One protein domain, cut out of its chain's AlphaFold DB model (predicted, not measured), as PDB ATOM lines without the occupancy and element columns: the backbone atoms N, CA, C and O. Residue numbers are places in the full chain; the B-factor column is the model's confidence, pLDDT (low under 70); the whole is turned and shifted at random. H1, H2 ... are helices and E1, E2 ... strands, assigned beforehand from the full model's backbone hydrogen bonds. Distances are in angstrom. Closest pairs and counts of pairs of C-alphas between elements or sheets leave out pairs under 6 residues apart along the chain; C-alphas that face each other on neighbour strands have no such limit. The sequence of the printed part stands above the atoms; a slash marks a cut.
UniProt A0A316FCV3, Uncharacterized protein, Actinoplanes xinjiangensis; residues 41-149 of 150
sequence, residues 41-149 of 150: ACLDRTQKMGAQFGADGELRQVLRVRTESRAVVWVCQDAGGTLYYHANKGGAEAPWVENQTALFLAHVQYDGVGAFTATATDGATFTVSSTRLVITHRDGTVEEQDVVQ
ATOM      1  N   ALA A  41      -7.465  32.274 -10.485       97.25
ATOM      2  CA  ALA A  41      -7.715  31.171 -11.403       97.25
ATOM      3  C   ALA A  41      -7.762  31.681 -12.852       97.25
ATOM      4  O   ALA A  41      -8.311  32.748 -13.139       97.25
ATOM      5  N   CYS A  42      -7.193  30.913 -13.776       96.56
ATOM      6  CA  CYS A  42      -7.369  31.174 -15.195       96.56
ATOM      7  C   CYS A  42      -8.820  30.934 -15.626       96.56
ATOM      8  O   CYS A  42      -9.548  30.184 -14.976       96.56
ATOM      9  N   LEU A  43      -9.216  31.554 -16.742       94.81
ATOM     10  CA  LEU A  43     -10.568  31.464 -17.308       94.81
ATOM     11  C   LEU A  43     -11.086  30.018 -17.353       94.81
ATOM     12  O   LEU A  43     -10.339  29.119 -17.736       94.81
ATOM     13  N   ASP A  44     -12.382  29.804 -17.107       95.62
ATOM     14  CA  ASP A  44     -13.029  28.479 -17.155       95.62
ATOM     15  C   ASP A  44     -12.718  27.694 -18.434       95.62
ATOM     16  O   ASP A  44     -12.599  26.469 -18.431       95.62
ATOM     17  N   ARG A  45     -12.594  28.392 -19.567       93.81
ATOM     18  CA  ARG A  45     -12.223  27.761 -20.834       93.81
ATOM     19  C   ARG A  45     -10.769  27.298 -20.838       93.81
ATOM     20  O   ARG A  45     -10.504  26.198 -21.306       93.81
ATOM     21  N   THR A  46      -9.856  28.090 -20.282       96.06
ATOM     22  CA  THR A  46      -8.462  27.686 -20.068       96.06
ATOM     23  C   THR A  46      -8.381  26.492 -19.124       96.06
ATOM     24  O   THR A  46      -7.653  25.560 -19.433       96.06
ATOM     25  N   GLN A  47      -9.184  26.452 -18.052       97.69
ATOM     26  CA  GLN A  47      -9.277  25.277 -17.168       97.69
ATOM     27  C   GLN A  47      -9.679  24.017 -17.945       97.69
ATOM     28  O   GLN A  47      -9.032  22.978 -17.842       97.69
ATOM     29  N   LYS A  48     -10.729  24.117 -18.773       96.81
ATOM     30  CA  LYS A  48     -11.216  22.998 -19.598       96.81
ATOM     31  C   LYS A  48     -10.158  22.502 -20.580       96.81
ATOM     32  O   LYS A  48      -9.988  21.293 -20.707       96.81
ATOM     33  N   MET A  49      -9.456  23.413 -21.253       96.81
ATOM     34  CA  MET A  49      -8.366  23.049 -22.158       96.81
ATOM     35  C   MET A  49      -7.187  22.436 -21.392       96.81
ATOM     36  O   MET A  49      -6.691  21.390 -21.787       96.81
ATOM     37  N   GLY A  50      -6.809  22.998 -20.242       97.12
ATOM     38  CA  GLY A  50      -5.795  22.430 -19.350       97.12
ATOM     39  C   GLY A  50      -6.071  20.977 -18.996       97.12
ATOM     40  O   GLY A  50      -5.220  20.120 -19.218       97.12
ATOM     41  N   ALA A  51      -7.287  20.674 -18.543       97.44
ATOM     42  CA  ALA A  51      -7.688  19.307 -18.219       97.44
ATOM     43  C   ALA A  51      -7.587  18.352 -19.427       97.44
ATOM     44  O   ALA A  51      -7.167  17.208 -19.274       97.44
ATOM     45  N   GLN A  52      -7.921  18.815 -20.638       96.12
ATOM     46  CA  GLN A  52      -7.776  18.020 -21.869       96.12
ATOM     47  C   GLN A  52      -6.310  17.744 -22.234       96.12
ATOM     48  O   GLN A  52      -6.020  16.730 -22.864       96.12
ATOM     49  N   PHE A  53      -5.401  18.627 -21.825       94.81
ATOM     50  CA  PHE A  53      -3.958  18.534 -22.058       94.81
ATOM     51  C   PHE A  53      -3.180  18.036 -20.825       94.81
ATOM     52  O   PHE A  53      -1.956  18.141 -20.787       94.81
ATOM     53  N   GLY A  54      -3.876  17.469 -19.832       95.50
ATOM     54  CA  GLY A  54      -3.261  16.786 -18.692       95.50
ATOM     55  C   GLY A  54      -2.764  17.693 -17.565       95.50
ATOM     56  O   GLY A  54      -1.865  17.278 -16.842       95.50
ATOM     57  N   ALA A  55      -3.315  18.901 -17.419       96.88
ATOM     58  CA  ALA A  55      -3.000  19.780 -16.291       96.88
ATOM     59  C   ALA A  55      -3.335  19.140 -14.939       96.88
ATOM     60  O   ALA A  55      -4.396  18.529 -14.772       96.88
ATOM     61  N   ASP A  56      -2.442  19.335 -13.970       96.44
ATOM     62  CA  ASP A  56      -2.639  18.904 -12.590       96.44
ATOM     63  C   ASP A  56      -3.380  19.972 -11.768       96.44
ATOM     64  O   ASP A  56      -2.820  20.989 -11.355       96.44
ATOM     65  N   GLY A  57      -4.668  19.745 -11.516       95.38
ATOM     66  CA  GLY A  57      -5.485  20.634 -10.690       95.38
ATOM     67  C   GLY A  57      -5.901  21.939 -11.381       95.38
ATOM     68  O   GLY A  57      -6.134  21.985 -12.587       95.38
ATOM     69  N   GLU A  58      -6.088  22.996 -10.584       97.56
ATOM     70  CA  GLU A  58      -6.539  24.304 -11.073       97.56
ATOM     71  C   GLU A  58      -5.384  25.081 -11.713       97.56
ATOM     72  O   GLU A  58      -4.350  25.310 -11.088       97.56
ATOM     73  N   LEU A  59      -5.600  25.577 -12.931       98.31
ATOM     74  CA  LEU A  59      -4.674  26.487 -13.589       98.31
ATOM     75  C   LEU A  59      -4.732  27.878 -12.952       98.31
ATOM     76  O   LEU A  59      -5.768  28.549 -12.974       98.31
ATOM     77  N   ARG A  60      -3.603  28.356 -12.437       98.12
ATOM     78  CA  ARG A  60      -3.469  29.675 -11.810       98.12
ATOM     79  C   ARG A  60      -2.705  30.631 -12.719       98.12
ATOM     80  O   ARG A  60      -1.720  30.256 -13.346       98.12
ATOM     81  N   GLN A  61      -3.159  31.878 -12.804       97.75
ATOM     82  CA  GLN A  61      -2.593  32.883 -13.704       97.75
ATOM     83  C   GLN A  61      -1.181  33.284 -13.263       97.75
ATOM     84  O   GLN A  61      -1.011  33.799 -12.164       97.75
ATOM     85  N   VAL A  62      -0.199  33.145 -14.152       97.50
ATOM     86  CA  VAL A  62       1.165  33.677 -13.984       97.50
ATOM     87  C   VAL A  62       1.305  35.018 -14.702       97.50
ATOM     88  O   VAL A  62       1.804  35.989 -14.141       97.50
ATOM     89  N   LEU A  63       0.819  35.092 -15.942       97.38
ATOM     90  CA  LEU A  63       0.855  36.299 -16.761       97.38
ATOM     91  C   LEU A  63      -0.478  36.466 -17.483       97.38
ATOM     92  O   LEU A  63      -1.065  35.502 -17.970       97.38
ATOM     93  N   ARG A  64      -0.933  37.711 -17.585       96.88
ATOM     94  CA  ARG A  64      -2.018  38.099 -18.481       96.88
ATOM     95  C   ARG A  64      -1.636  39.401 -19.159       96.88
ATOM     96  O   ARG A  64      -1.326  40.367 -18.468       96.88
ATOM     97  N   VAL A  65      -1.693  39.426 -20.484       97.12
ATOM     98  CA  VAL A  65      -1.420  40.633 -21.270       97.12
ATOM     99  C   VAL A  65      -2.484  40.851 -22.330       97.12
ATOM    100  O   VAL A  65      -3.097  39.899 -22.823       97.12
ATOM    101  N   ARG A  66      -2.679  42.117 -22.689       97.38
ATOM    102  CA  ARG A  66      -3.471  42.550 -23.834       97.38
ATOM    103  C   ARG A  66      -2.553  43.298 -24.789       97.38
ATOM    104  O   ARG A  66      -1.757  44.111 -24.339       97.38
ATOM    105  N   THR A  67      -2.646  43.033 -26.082       97.19
ATOM    106  CA  THR A  67      -1.831  43.718 -27.093       97.19
ATOM    107  C   THR A  67      -2.603  44.848 -27.767       97.19
ATOM    108  O   THR A  67      -3.835  44.912 -27.688       97.19
ATOM    109  N   GLU A  68      -1.897  45.732 -28.474       95.62
ATOM    110  CA  GLU A  68      -2.509  46.797 -29.286       95.62
ATOM    111  C   GLU A  68      -3.498  46.262 -30.335       95.62
ATOM    112  O   GLU A  68      -4.539  46.868 -30.590       95.62
ATOM    113  N   SER A  69      -3.239  45.067 -30.878       93.31
ATOM    114  CA  SER A  69      -4.137  44.387 -31.825       93.31
ATOM    115  C   SER A  69      -5.404  43.811 -31.168       93.31
ATOM    116  O   SER A  69      -6.251  43.215 -31.842       93.31
ATOM    117  N   ARG A  70      -5.560  44.011 -29.851       94.62
ATOM    118  CA  ARG A  70      -6.595  43.441 -28.981       94.62
ATOM    119  C   ARG A  70      -6.475  41.935 -28.776       94.62
ATOM    120  O   ARG A  70      -7.440  41.322 -28.328       94.62
ATOM    121  N   ALA A  71      -5.335  41.309 -29.073       96.00
ATOM    122  CA  ALA A  71      -5.120  39.941 -28.618       96.00
ATOM    123  C   ALA A  71      -5.014  39.925 -27.086       96.00
ATOM    124  O   ALA A  71      -4.475  40.852 -26.483       96.00
ATOM    125  N   VAL A  72      -5.537  38.878 -26.456       97.06
ATOM    126  CA  VAL A  72      -5.301  38.603 -25.035       97.06
ATOM    127  C   VAL A  72      -4.522  37.308 -24.920       97.06
ATOM    128  O   VAL A  72      -4.827  36.346 -25.624       97.06
ATOM    129  N   VAL A  73      -3.532  37.282 -24.035       97.81
ATOM    130  CA  VAL A  73      -2.729  36.097 -23.742       97.81
ATOM    131  C   VAL A  73      -2.775  35.834 -22.250       97.81
ATOM    132  O   VAL A  73      -2.575  36.745 -21.446       97.81
ATOM    133  N   TRP A  74      -3.016  34.580 -21.895       97.69
ATOM    134  CA  TRP A  74      -2.912  34.062 -20.542       97.69
ATOM    135  C   TRP A  74      -1.805  33.016 -20.501       97.69
ATOM    136  O   TRP A  74      -1.820  32.073 -21.290       97.69
ATOM    137  N   VAL A  75      -0.872  33.173 -19.565       98.31
ATOM    138  CA  VAL A  75       0.040  32.108 -19.151       98.31
ATOM    139  C   VAL A  75      -0.416  31.623 -17.788       98.31
ATOM    140  O   VAL A  75      -0.558  32.418 -16.854       98.31
ATOM    141  N   CYS A  76      -0.657  30.326 -17.683       98.31
ATOM    142  CA  CYS A  76      -1.169  29.684 -16.486       98.31
ATOM    143  C   CYS A  76      -0.239  28.566 -16.045       98.31
ATOM    144  O   CYS A  76       0.357  27.909 -16.893       98.31
ATOM    145  N   GLN A  77      -0.152  28.331 -14.743       98.06
ATOM    146  CA  GLN A  77       0.587  27.219 -14.159       98.06
ATOM    147  C   GLN A  77      -0.375  26.268 -13.453       98.06
ATOM    148  O   GLN A  77      -1.316  26.728 -12.805       98.06
ATOM    149  N   ASP A  78      -0.153  24.967 -13.592       97.69
ATOM    150  CA  ASP A  78      -0.853  23.946 -12.810       97.69
ATOM    151  C   ASP A  78      -0.164  23.688 -11.453       97.69
ATOM    152  O   ASP A  78       0.843  24.319 -11.117       97.69
ATOM    153  N   ALA A  79      -0.701  22.770 -10.644       95.19
ATOM    154  CA  ALA A  79      -0.136  22.433  -9.336       95.19
ATOM    155  C   ALA A  79       1.231  21.721  -9.421       95.19
ATOM    156  O   ALA A  79       2.021  21.802  -8.479       95.19
ATOM    157  N   GLY A  80       1.518  21.063 -10.548       94.38
ATOM    158  CA  GLY A  80       2.789  20.401 -10.839       94.38
ATOM    159  C   GLY A  80       3.873  21.341 -11.378       94.38
ATOM    160  O   GLY A  80       5.006  20.911 -11.584       94.38
ATOM    161  N   GLY A  81       3.547  22.617 -11.602       95.25
ATOM    162  CA  GLY A  81       4.462  23.620 -12.138       95.25
ATOM    163  C   GLY A  81       4.471  23.719 -13.669       95.25
ATOM    164  O   GLY A  81       5.174  24.576 -14.213       95.25
ATOM    165  N   THR A  82       3.681  22.910 -14.375       97.12
ATOM    166  CA  THR A  82       3.576  22.940 -15.839       97.12
ATOM    167  C   THR A  82       2.901  24.225 -16.292       97.12
ATOM    168  O   THR A  82       1.856  24.615 -15.768       97.12
ATOM    169  N   LEU A  83       3.486  24.883 -17.293       98.06
ATOM    170  CA  LEU A  83       2.971  26.130 -17.847       98.06
ATOM    171  C   LEU A  83       2.178  25.899 -19.139       98.06
ATOM    172  O   LEU A  83       2.560  25.109 -20.009       98.06
ATOM    173  N   TYR A  84       1.102  26.664 -19.276       98.31
ATOM    174  CA  TYR A  84       0.146  26.626 -20.376       98.31
ATOM    175  C   TYR A  84      -0.070  28.027 -20.929       98.31
ATOM    176  O   TYR A  84      -0.172  28.994 -20.175       98.31
ATOM    177  N   TYR A  85      -0.169  28.127 -22.247       98.31
ATOM    178  CA  TYR A  85      -0.448  29.352 -22.982       98.31
ATOM    179  C   TYR A  85      -1.851  29.251 -23.561       98.31
ATOM    180  O   TYR A  85      -2.188  28.255 -24.197       98.31
ATOM    181  N   HIS A  86      -2.663  30.285 -23.379       97.94
ATOM    182  CA  HIS A  86      -3.959  30.381 -24.029       97.94
ATOM    183  C   HIS A  86      -4.198  31.809 -24.498       97.94
ATOM    184  O   HIS A  86      -4.280  32.738 -23.688       97.94
ATOM    185  N   ALA A  87      -4.297  31.990 -25.808       97.25
ATOM    186  CA  ALA A  87      -4.516  33.295 -26.410       97.25
ATOM    187  C   ALA A  87      -5.816  33.346 -27.197       97.25
ATOM    188  O   ALA A  87      -6.266  32.324 -27.704       97.25
ATOM    189  N   ASN A  88      -6.378  34.546 -27.336       96.81
ATOM    190  CA  ASN A  88      -7.511  34.808 -28.212       96.81
ATOM    191  C   ASN A  88      -7.324  36.109 -28.991       96.81
ATOM    192  O   ASN A  88      -7.054  37.171 -28.418       96.81
ATOM    193  N   LYS A  89      -7.518  36.033 -30.305       92.56
ATOM    194  CA  LYS A  89      -7.570  37.180 -31.209       92.56
ATOM    195  C   LYS A  89      -8.926  37.869 -31.033       92.56
ATOM    196  O   LYS A  89      -9.966  37.277 -31.296       92.56
ATOM    197  N   GLY A  90      -8.914  39.127 -30.586       87.12
ATOM    198  CA  GLY A  90     -10.122  39.941 -30.378       87.12
ATOM    199  C   GLY A  90     -10.453  40.255 -28.915       87.12
ATOM    200  O   GLY A  90     -11.342  41.068 -28.666       87.12
ATOM    201  N   GLY A  91      -9.724  39.669 -27.965       88.81
ATOM    202  CA  GLY A  91      -9.778  40.016 -26.545       88.81
ATOM    203  C   GLY A  91     -10.482  38.963 -25.693       88.81
ATOM    204  O   GLY A  91     -10.886  37.907 -26.181       88.81
ATOM    205  N   ALA A  92     -10.614  39.246 -24.395       86.06
ATOM    206  CA  ALA A  92     -11.189  38.301 -23.434       86.06
ATOM    207  C   ALA A  92     -12.674  38.002 -23.709       86.06
ATOM    208  O   ALA A  92     -13.088  36.850 -23.596       86.06
ATOM    209  N   GLU A  93     -13.422  39.017 -24.152       87.62
ATOM    210  CA  GLU A  93     -14.863  38.940 -24.442       87.62
ATOM    211  C   GLU A  93     -15.183  38.444 -25.863       87.62
ATOM    212  O   GLU A  93     -16.338  38.168 -26.187       87.62
ATOM    213  N   ALA A  94     -14.180  38.341 -26.741       91.56
ATOM    214  CA  ALA A  94     -14.387  37.804 -28.080       91.56
ATOM    215  C   ALA A  94     -14.641  36.286 -28.022       91.56
ATOM    216  O   ALA A  94     -14.162  35.611 -27.108       91.56
ATOM    217  N   PRO A  95     -15.342  35.700 -29.010       92.75
ATOM    218  CA  PRO A  95     -15.498  34.252 -29.082       92.75
ATOM    219  C   PRO A  95     -14.134  33.555 -29.086       92.75
ATOM    220  O   PRO A  95     -13.287  33.876 -29.916       92.75
ATOM    221  N   TRP A  96     -13.922  32.587 -28.190       93.31
ATOM    222  CA  TRP A  96     -12.747  31.712 -28.266       93.31
ATOM    223  C   TRP A  96     -13.127  30.454 -29.031       93.31
ATOM    224  O   TRP A  96     -13.851  29.596 -28.518       93.31
ATOM    225  N   VAL A  97     -12.685  30.385 -30.274       93.88
ATOM    226  CA  VAL A  97     -12.862  29.233 -31.142       93.88
ATOM    227  C   VAL A  97     -11.471  28.689 -31.405       93.88
ATOM    228  O   VAL A  97     -10.664  29.338 -32.071       93.88
ATOM    229  N   GLU A  98     -11.185  27.530 -30.820       92.56
ATOM    230  CA  GLU A  98      -9.866  26.901 -30.875       92.56
ATOM    231  C   GLU A  98      -9.422  26.676 -32.328       92.56
ATOM    232  O   GLU A  98     -10.222  26.246 -33.163       92.56
ATOM    233  N   ASN A  99      -8.160  26.981 -32.630       90.44
ATOM    234  CA  ASN A  99      -7.562  26.974 -33.973       90.44
ATOM    235  C   ASN A  99      -8.159  27.979 -34.979       90.44
ATOM    236  O   ASN A  99      -7.829  27.925 -36.162       90.44
ATOM    237  N   GLN A 100      -9.028  28.901 -34.548       92.38
ATOM    238  CA  GLN A 100      -9.558  29.974 -35.402       92.38
ATOM    239  C   GLN A 100      -9.245  31.346 -34.809       92.38
ATOM    240  O   GLN A 100      -8.496  32.133 -35.389       92.38
ATOM    241  N   THR A 101      -9.804  31.624 -33.634       93.38
ATOM    242  CA  THR A 101      -9.555  32.856 -32.880       93.38
ATOM    243  C   THR A 101      -8.689  32.593 -31.661       93.38
ATOM    244  O   THR A 101      -7.901  33.462 -31.297       93.38
ATOM    245  N   ALA A 102      -8.769  31.390 -31.087       95.62
ATOM    246  CA  ALA A 102      -8.020  30.998 -29.907       95.62
ATOM    247  C   ALA A 102      -6.968  29.923 -30.185       95.62
ATOM    248  O   ALA A 102      -7.086  29.157 -31.143       95.62
ATOM    249  N   LEU A 103      -5.938  29.910 -29.341       96.31
ATOM    250  CA  LEU A 103      -4.837  28.958 -29.394       96.31
ATOM    251  C   LEU A 103      -4.399  28.578 -27.982       96.31
ATOM    252  O   LEU A 103      -3.910  29.434 -27.238       96.31
ATOM    253  N   PHE A 104      -4.532  27.301 -27.652       97.75
ATOM    254  CA  PHE A 104      -4.063  26.672 -26.430       97.75
ATOM    255  C   PHE A 104      -2.815  25.826 -26.700       97.75
ATOM    256  O   PHE A 104      -2.813  24.962 -27.575       97.75
ATOM    257  N   LEU A 105      -1.756  26.045 -25.922       97.88
ATOM    258  CA  LEU A 105      -0.497  25.308 -26.008       97.88
ATOM    259  C   LEU A 105      -0.035  24.890 -24.609       97.88
ATOM    260  O   LEU A 105      -0.035  25.693 -23.677       97.88
ATOM    261  N   ALA A 106       0.387  23.636 -24.478       96.31
ATOM    262  CA  ALA A 106       1.011  23.106 -23.267       96.31
ATOM    263  C   ALA A 106       2.545  23.226 -23.325       96.31
ATOM    264  O   ALA A 106       3.117  23.506 -24.379       96.31
ATOM    265  N   HIS A 107       3.203  22.960 -22.193       94.56
ATOM    266  CA  HIS A 107       4.667  22.897 -22.057       94.56
ATOM    267  C   HIS A 107       5.396  24.203 -22.397       94.56
ATOM    268  O   HIS A 107       6.476  24.203 -22.996       94.56
ATOM    269  N   VAL A 108       4.803  25.323 -21.987       97.75
ATOM    270  CA  VAL A 108       5.415  26.646 -22.119       97.75
ATOM    271  C   VAL A 108       6.713  26.695 -21.315       97.75
ATOM    272  O   VAL A 108       6.776  26.237 -20.176       97.75
ATOM    273  N   GLN A 109       7.753  27.266 -21.910       97.38
ATOM    274  CA  GLN A 109       9.052  27.453 -21.274       97.38
ATOM    275  C   GLN A 109       9.134  28.843 -20.655       97.38
ATOM    276  O   GLN A 109       8.727  29.814 -21.287       97.38
ATOM    277  N   TYR A 110       9.688  28.944 -19.449       96.56
ATOM    278  CA  TYR A 110      10.011  30.216 -18.807       96.56
ATOM    279  C   TYR A 110      11.517  30.467 -18.893       96.56
ATOM    280  O   TYR A 110      12.310  29.583 -18.577       96.56
ATOM    281  N   ASP A 111      11.920  31.665 -19.311       95.06
ATOM    282  CA  ASP A 111      13.336  32.023 -19.486       95.06
ATOM    283  C   ASP A 111      14.069  32.375 -18.176       95.06
ATOM    284  O   ASP A 111      15.274  32.628 -18.186       95.06
ATOM    285  N   GLY A 112      13.353  32.407 -17.048       93.19
ATOM    286  CA  GLY A 112      13.895  32.772 -15.739       93.19
ATOM    287  C   GLY A 112      13.952  34.278 -15.466       93.19
ATOM    288  O   GLY A 112      14.269  34.667 -14.343       93.19
ATOM    289  N   VAL A 113      13.651  35.128 -16.455       91.62
ATOM    290  CA  VAL A 113      13.777  36.593 -16.347       91.62
ATOM    291  C   VAL A 113      12.508  37.364 -16.710       91.62
ATOM    292  O   VAL A 113      12.421  38.550 -16.401       91.62
ATOM    293  N   GLY A 114      11.494  36.721 -17.294       92.31
ATOM    294  CA  GLY A 114      10.182  37.345 -17.505       92.31
ATOM    295  C   GLY A 114       9.475  37.010 -18.815       92.31
ATOM    296  O   GLY A 114       8.370  37.517 -19.019       92.31
ATOM    297  N   ALA A 115      10.072  36.199 -19.693       97.38
ATOM    298  CA  ALA A 115       9.445  35.785 -20.942       97.38
ATOM    299  C   ALA A 115       9.044  34.307 -20.930       97.38
ATOM    300  O   ALA A 115       9.694  33.448 -20.328       97.38
ATOM    301  N   PHE A 116       7.956  34.031 -21.640       98.38
ATOM    302  CA  PHE A 116       7.364  32.714 -21.786       98.38
ATOM    303  C   PHE A 116       7.310  32.336 -23.258       98.38
ATOM    304  O   PHE A 116       6.794  33.113 -24.061       98.38
ATOM    305  N   THR A 117       7.786  31.144 -23.600       98.50
ATOM    306  CA  THR A 117       7.838  30.659 -24.981       98.50
ATOM    307  C   THR A 117       7.000  29.401 -25.140       98.50
ATOM    308  O   THR A 117       7.259  28.386 -24.496       98.50
ATOM    309  N   ALA A 118       6.010  29.461 -26.026       97.94
ATOM    310  CA  ALA A 118       5.203  28.321 -26.447       97.94
ATOM    311  C   ALA A 118       5.497  27.985 -27.915       97.94
ATOM    312  O   ALA A 118       5.670  28.891 -28.731       97.94
ATOM    313  N   THR A 119       5.515  26.699 -28.265       97.62
ATOM    314  CA  THR A 119       5.748  26.240 -29.643       97.62
ATOM    315  C   THR A 119       4.550  25.431 -30.116       97.62
ATOM    316  O   THR A 119       4.184  24.436 -29.492       97.62
ATOM    317  N   ALA A 120       3.936  25.859 -31.215       95.69
ATOM    318  CA  ALA A 120       2.850  25.135 -31.855       95.69
ATOM    319  C   ALA A 120       3.372  23.944 -32.673       95.69
ATOM    320  O   ALA A 120       4.544  23.860 -33.041       95.69
ATOM    321  N   THR A 121       2.477  23.007 -32.981       93.94
ATOM    322  CA  THR A 121       2.802  21.783 -33.731       93.94
ATOM    323  C   THR A 121       3.238  22.050 -35.172       93.94
ATOM    324  O   THR A 121       3.934  21.227 -35.765       93.94
ATOM    325  N   ASP A 122       2.863  23.199 -35.735       93.00
ATOM    326  CA  ASP A 122       3.290  23.659 -37.057       93.00
ATOM    327  C   ASP A 122       4.686  24.310 -37.060       93.00
ATOM    328  O   ASP A 122       5.225  24.599 -38.132       93.00
ATOM    329  N   GLY A 123       5.296  24.488 -35.884       95.50
ATOM    330  CA  GLY A 123       6.610  25.093 -35.697       95.50
ATOM    331  C   GLY A 123       6.589  26.599 -35.435       95.50
ATOM    332  O   GLY A 123       7.664  27.170 -35.256       95.50
ATOM    333  N   ALA A 124       5.420  27.249 -35.389       97.38
ATOM    334  CA  ALA A 124       5.338  28.639 -34.955       97.38
ATOM    335  C   ALA A 124       5.681  28.766 -33.462       97.38
ATOM    336  O   ALA A 124       5.288  27.924 -32.646       97.38
ATOM    337  N   THR A 125       6.396  29.825 -33.090       98.12
ATOM    338  CA  THR A 125       6.744  30.120 -31.695       98.12
ATOM    339  C   THR A 125       6.096  31.418 -31.234       98.12
ATOM    340  O   THR A 125       6.021  32.400 -31.973       98.12
ATOM    341  N   PHE A 126       5.630  31.416 -29.990       98.19
ATOM    342  CA  PHE A 126       4.947  32.528 -29.343       98.19
ATOM    343  C   PHE A 126       5.741  32.888 -28.096       98.19
ATOM    344  O   PHE A 126       5.738  32.133 -27.126       98.19
ATOM    345  N   THR A 127       6.442  34.017 -28.138       98.44
ATOM    346  CA  THR A 127       7.198  34.546 -27.000       98.44
ATOM    347  C   THR A 127       6.447  35.729 -26.411       98.44
ATOM    348  O   THR A 127       6.263  36.741 -27.083       98.44
ATOM    349  N   VAL A 128       6.013  35.620 -25.160       98.38
ATOM    350  CA  VAL A 128       5.239  36.658 -24.469       98.38
ATOM    351  C   VAL A 128       5.945  37.116 -23.197       98.38
ATOM    352  O   VAL A 128       6.431  36.301 -22.417       98.38
ATOM    353  N   SER A 129       5.994  38.427 -22.980       97.94
ATOM    354  CA  SER A 129       6.436  39.063 -21.735       97.94
ATOM    355  C   SER A 129       5.399  40.091 -21.278       97.94
ATOM    356  O   SER A 129       4.375  40.292 -21.928       97.94
ATOM    357  N   SER A 130       5.669  40.791 -20.175       97.06
ATOM    358  CA  SER A 130       4.839  41.915 -19.722       97.06
ATOM    359  C   SER A 130       4.808  43.112 -20.680       97.06
ATOM    360  O   SER A 130       3.980  43.998 -20.488       97.06
ATOM    361  N   THR A 131       5.690  43.167 -21.683       97.75
ATOM    362  CA  THR A 131       5.830  44.326 -22.580       97.75
ATOM    363  C   THR A 131       5.521  44.018 -24.037       97.75
ATOM    364  O   THR A 131       5.165  44.934 -24.767       97.75
ATOM    365  N   ARG A 132       5.646  42.762 -24.482       97.62
ATOM    366  CA  ARG A 132       5.444  42.399 -25.891       97.62
ATOM    367  C   ARG A 132       4.964  40.966 -26.088       97.62
ATOM    368  O   ARG A 132       5.241  40.084 -25.275       97.62
ATOM    369  N   LEU A 133       4.326  40.741 -27.231       98.12
ATOM    370  CA  LEU A 133       4.096  39.435 -27.837       98.12
ATOM    371  C   LEU A 133       4.858  39.369 -29.164       98.12
ATOM    372  O   LEU A 133       4.633  40.195 -30.044       98.12
ATOM    373  N   VAL A 134       5.721  38.368 -29.313       98.31
ATOM    374  CA  VAL A 134       6.452  38.072 -30.548       98.31
ATOM    375  C   VAL A 134       6.001  36.717 -31.075       98.31
ATOM    376  O   VAL A 134       6.080  35.714 -30.365       98.31
ATOM    377  N   ILE A 135       5.545  36.684 -32.321       97.62
ATOM    378  CA  ILE A 135       5.152  35.469 -33.030       97.62
ATOM    379  C   ILE A 135       6.160  35.253 -34.149       97.62
ATOM    380  O   ILE A 135       6.278  36.087 -35.043       97.62
ATOM    381  N   THR A 136       6.894  34.145 -34.100       98.19
ATOM    382  CA  THR A 136       7.764  33.730 -35.205       98.19
ATOM    383  C   THR A 136       7.080  32.589 -35.933       98.19
ATOM    384  O   THR A 136       6.892  31.505 -35.381       98.19
ATOM    385  N   HIS A 137       6.683  32.842 -37.172       97.00
ATOM    386  CA  HIS A 137       6.072  31.851 -38.042       97.00
ATOM    387  C   HIS A 137       7.110  30.835 -38.518       97.00
ATOM    388  O   HIS A 137       8.316  31.089 -38.516       97.00
ATOM    389  N   ARG A 138       6.640  29.675 -38.982       95.00
ATOM    390  CA  ARG A 138       7.504  28.597 -39.491       95.00
ATOM    391  C   ARG A 138       8.436  29.046 -40.628       95.00
ATOM    392  O   ARG A 138       9.523  28.494 -40.783       95.00
ATOM    393  N   ASP A 139       8.005  30.005 -41.440       95.31
ATOM    394  CA  ASP A 139       8.777  30.562 -42.557       95.31
ATOM    395  C   ASP A 139       9.822  31.611 -42.123       95.31
ATOM    396  O   ASP A 139      10.577  32.105 -42.959       95.31
ATOM    397  N   GLY A 140       9.892  31.924 -40.824       96.31
ATOM    398  CA  GLY A 140      10.776  32.934 -40.252       96.31
ATOM    399  C   GLY A 140      10.187  34.345 -40.232       96.31
ATOM    400  O   GLY A 140      10.848  35.253 -39.729       96.31
ATOM    401  N   THR A 141       8.967  34.551 -40.736       97.69
ATOM    402  CA  THR A 141       8.259  35.829 -40.599       97.69
ATOM    403  C   THR A 141       8.019  36.125 -39.121       97.69
ATOM    404  O   THR A 141       7.588  35.251 -38.368       97.69
ATOM    405  N   VAL A 142       8.283  37.364 -38.704       98.06
ATOM    406  CA  VAL A 142       8.109  37.811 -37.318       98.06
ATOM    407  C   VAL A 142       7.002  38.854 -37.246       98.06
ATOM    408  O   VAL A 142       7.030  39.849 -37.967       98.06
ATOM    409  N   GLU A 143       6.055  38.633 -36.342       96.88
ATOM    410  CA  GLU A 143       5.081  39.630 -35.909       96.88
ATOM    411  C   GLU A 143       5.398  40.042 -34.472       96.88
ATOM    412  O   GLU A 143       5.552  39.190 -33.598       96.88
ATOM    413  N   GLU A 144       5.457  41.344 -34.216       97.69
ATOM    414  CA  GLU A 144       5.628  41.898 -32.874       97.69
ATOM    415  C   GLU A 144       4.432  42.785 -32.537       97.69
ATOM    416  O   GLU A 144       3.912  43.509 -33.389       97.69
ATOM    417  N   GLN A 145       3.953  42.674 -31.301       96.81
ATOM    418  CA  GLN A 145       2.824  43.440 -30.797       96.81
ATOM    419  C   GLN A 145       3.145  43.947 -29.398       96.81
ATOM    420  O   GLN A 145       3.426  43.149 -28.496       96.81
ATOM    421  N   ASP A 146       3.037  45.257 -29.207       98.00
ATOM    422  CA  ASP A 146       3.210  45.865 -27.896       98.00
ATOM    423  C   ASP A 146       2.056  45.491 -26.964       98.00
ATOM    424  O   ASP A 146       0.888  45.387 -27.366       98.00
ATOM    425  N   VAL A 147       2.404  45.262 -25.698       97.56
ATOM    426  CA  VAL A 147       1.433  45.064 -24.625       97.56
ATOM    427  C   VAL A 147       0.944  46.420 -24.146       97.56
ATOM    428  O   VAL A 147       1.722  47.302 -23.790       97.56
ATOM    429  N   VAL A 148      -0.373  46.554 -24.077       95.94
ATOM    430  CA  VAL A 148      -1.059  47.719 -23.530       95.94
ATOM    431  C   VAL A 148      -1.637  47.378 -22.167       95.94
ATOM    432  O   VAL A 148      -2.187  46.294 -21.959       95.94
ATOM    433  N   GLN A 149      -1.514  48.317 -21.232       83.19
ATOM    434  CA  GLN A 149      -2.150  48.185 -19.926       83.19
ATOM    435  C   GLN A 149      -3.669  48.294 -20.072       83.19
ATOM    436  O   GLN A 149      -4.168  49.017 -20.940       83.19
TER     437      GLN A 149
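What this domain is: This is residues 41 to 149 of the 150 residues of an uncharacterized protein of Actinoplanes xinjiangensis (UniProt A0A316FCV3). One twisted sheet of eight strands folds back on itself into two leaves, E4 E3 E2 E1 facing E7 E6 E5 with their strands crossed and E8 as the hinge. Helix H1 covers the outside of the first leaf, over E3. The 109 printed residues hold one named helix, then eight strands; the sheet runs E4 E3 E2 E1 E8 E7 E6 E5, antiparallel, and E1 E2 E3 E4 and E5 E6 E7 E8 are meanders, each strand the antiparallel neighbour of the one before. The class is mostly strand, with under half of the residues in named elements; the whole is compact and rounded, radius of gyration of the C-alphas 12.8 A, spans 35 by 30 by 28 A.

How they stand to each other: E1, residues 60 to 67, and E2, residues 72 to 77, form an antiparallel hairpin, with N 62 and O 75 2.8 A apart. E3, residues 83 to 88, adds N 74 to O 86 at 2.9 A, and edge strand E4, residues 102 to 106, N 85 to O 105 at 2.8 A. In the other leaf, edge strand E5, residues 116 to 119, and E6, residues 125 to 128, have N 118 and O 126 at 2.9 A; E7, residues 132 to 136, has N 134 and O 127 at 2.8 A. E8, residues 142 to 148, pairs with E7 by N 143 and O 135, 2.9 A, and meets E1 only at a point, C-alphas 67 and 147 facing each other at 4.3 A. The closest C-alphas of E4 and E5 are Leu 105 and Ala 118, 6.5 A. H1, residues 44 to 52, is on the sheet at a height of 9.4 A, slantwise to E3 at 50 degrees on the local plane; each O i to N i+4 pair is within hydrogen-bond range.

Where its parts are: H1 begins at C-alpha 44, (-13.029, 28.479, -17.155), and measures 12.6 A. E1 measures 20.8 A and E8 19.3 A, ending at C-alpha 148, (-1.059, 47.719, -23.530).

The domain as a whole: The farthest C-alphas, Gly 57 and Asp 139, are 36.3 A apart. The printed part has no cut; the long link is E3 to E4. No printed residue is under 70 in pLDDT.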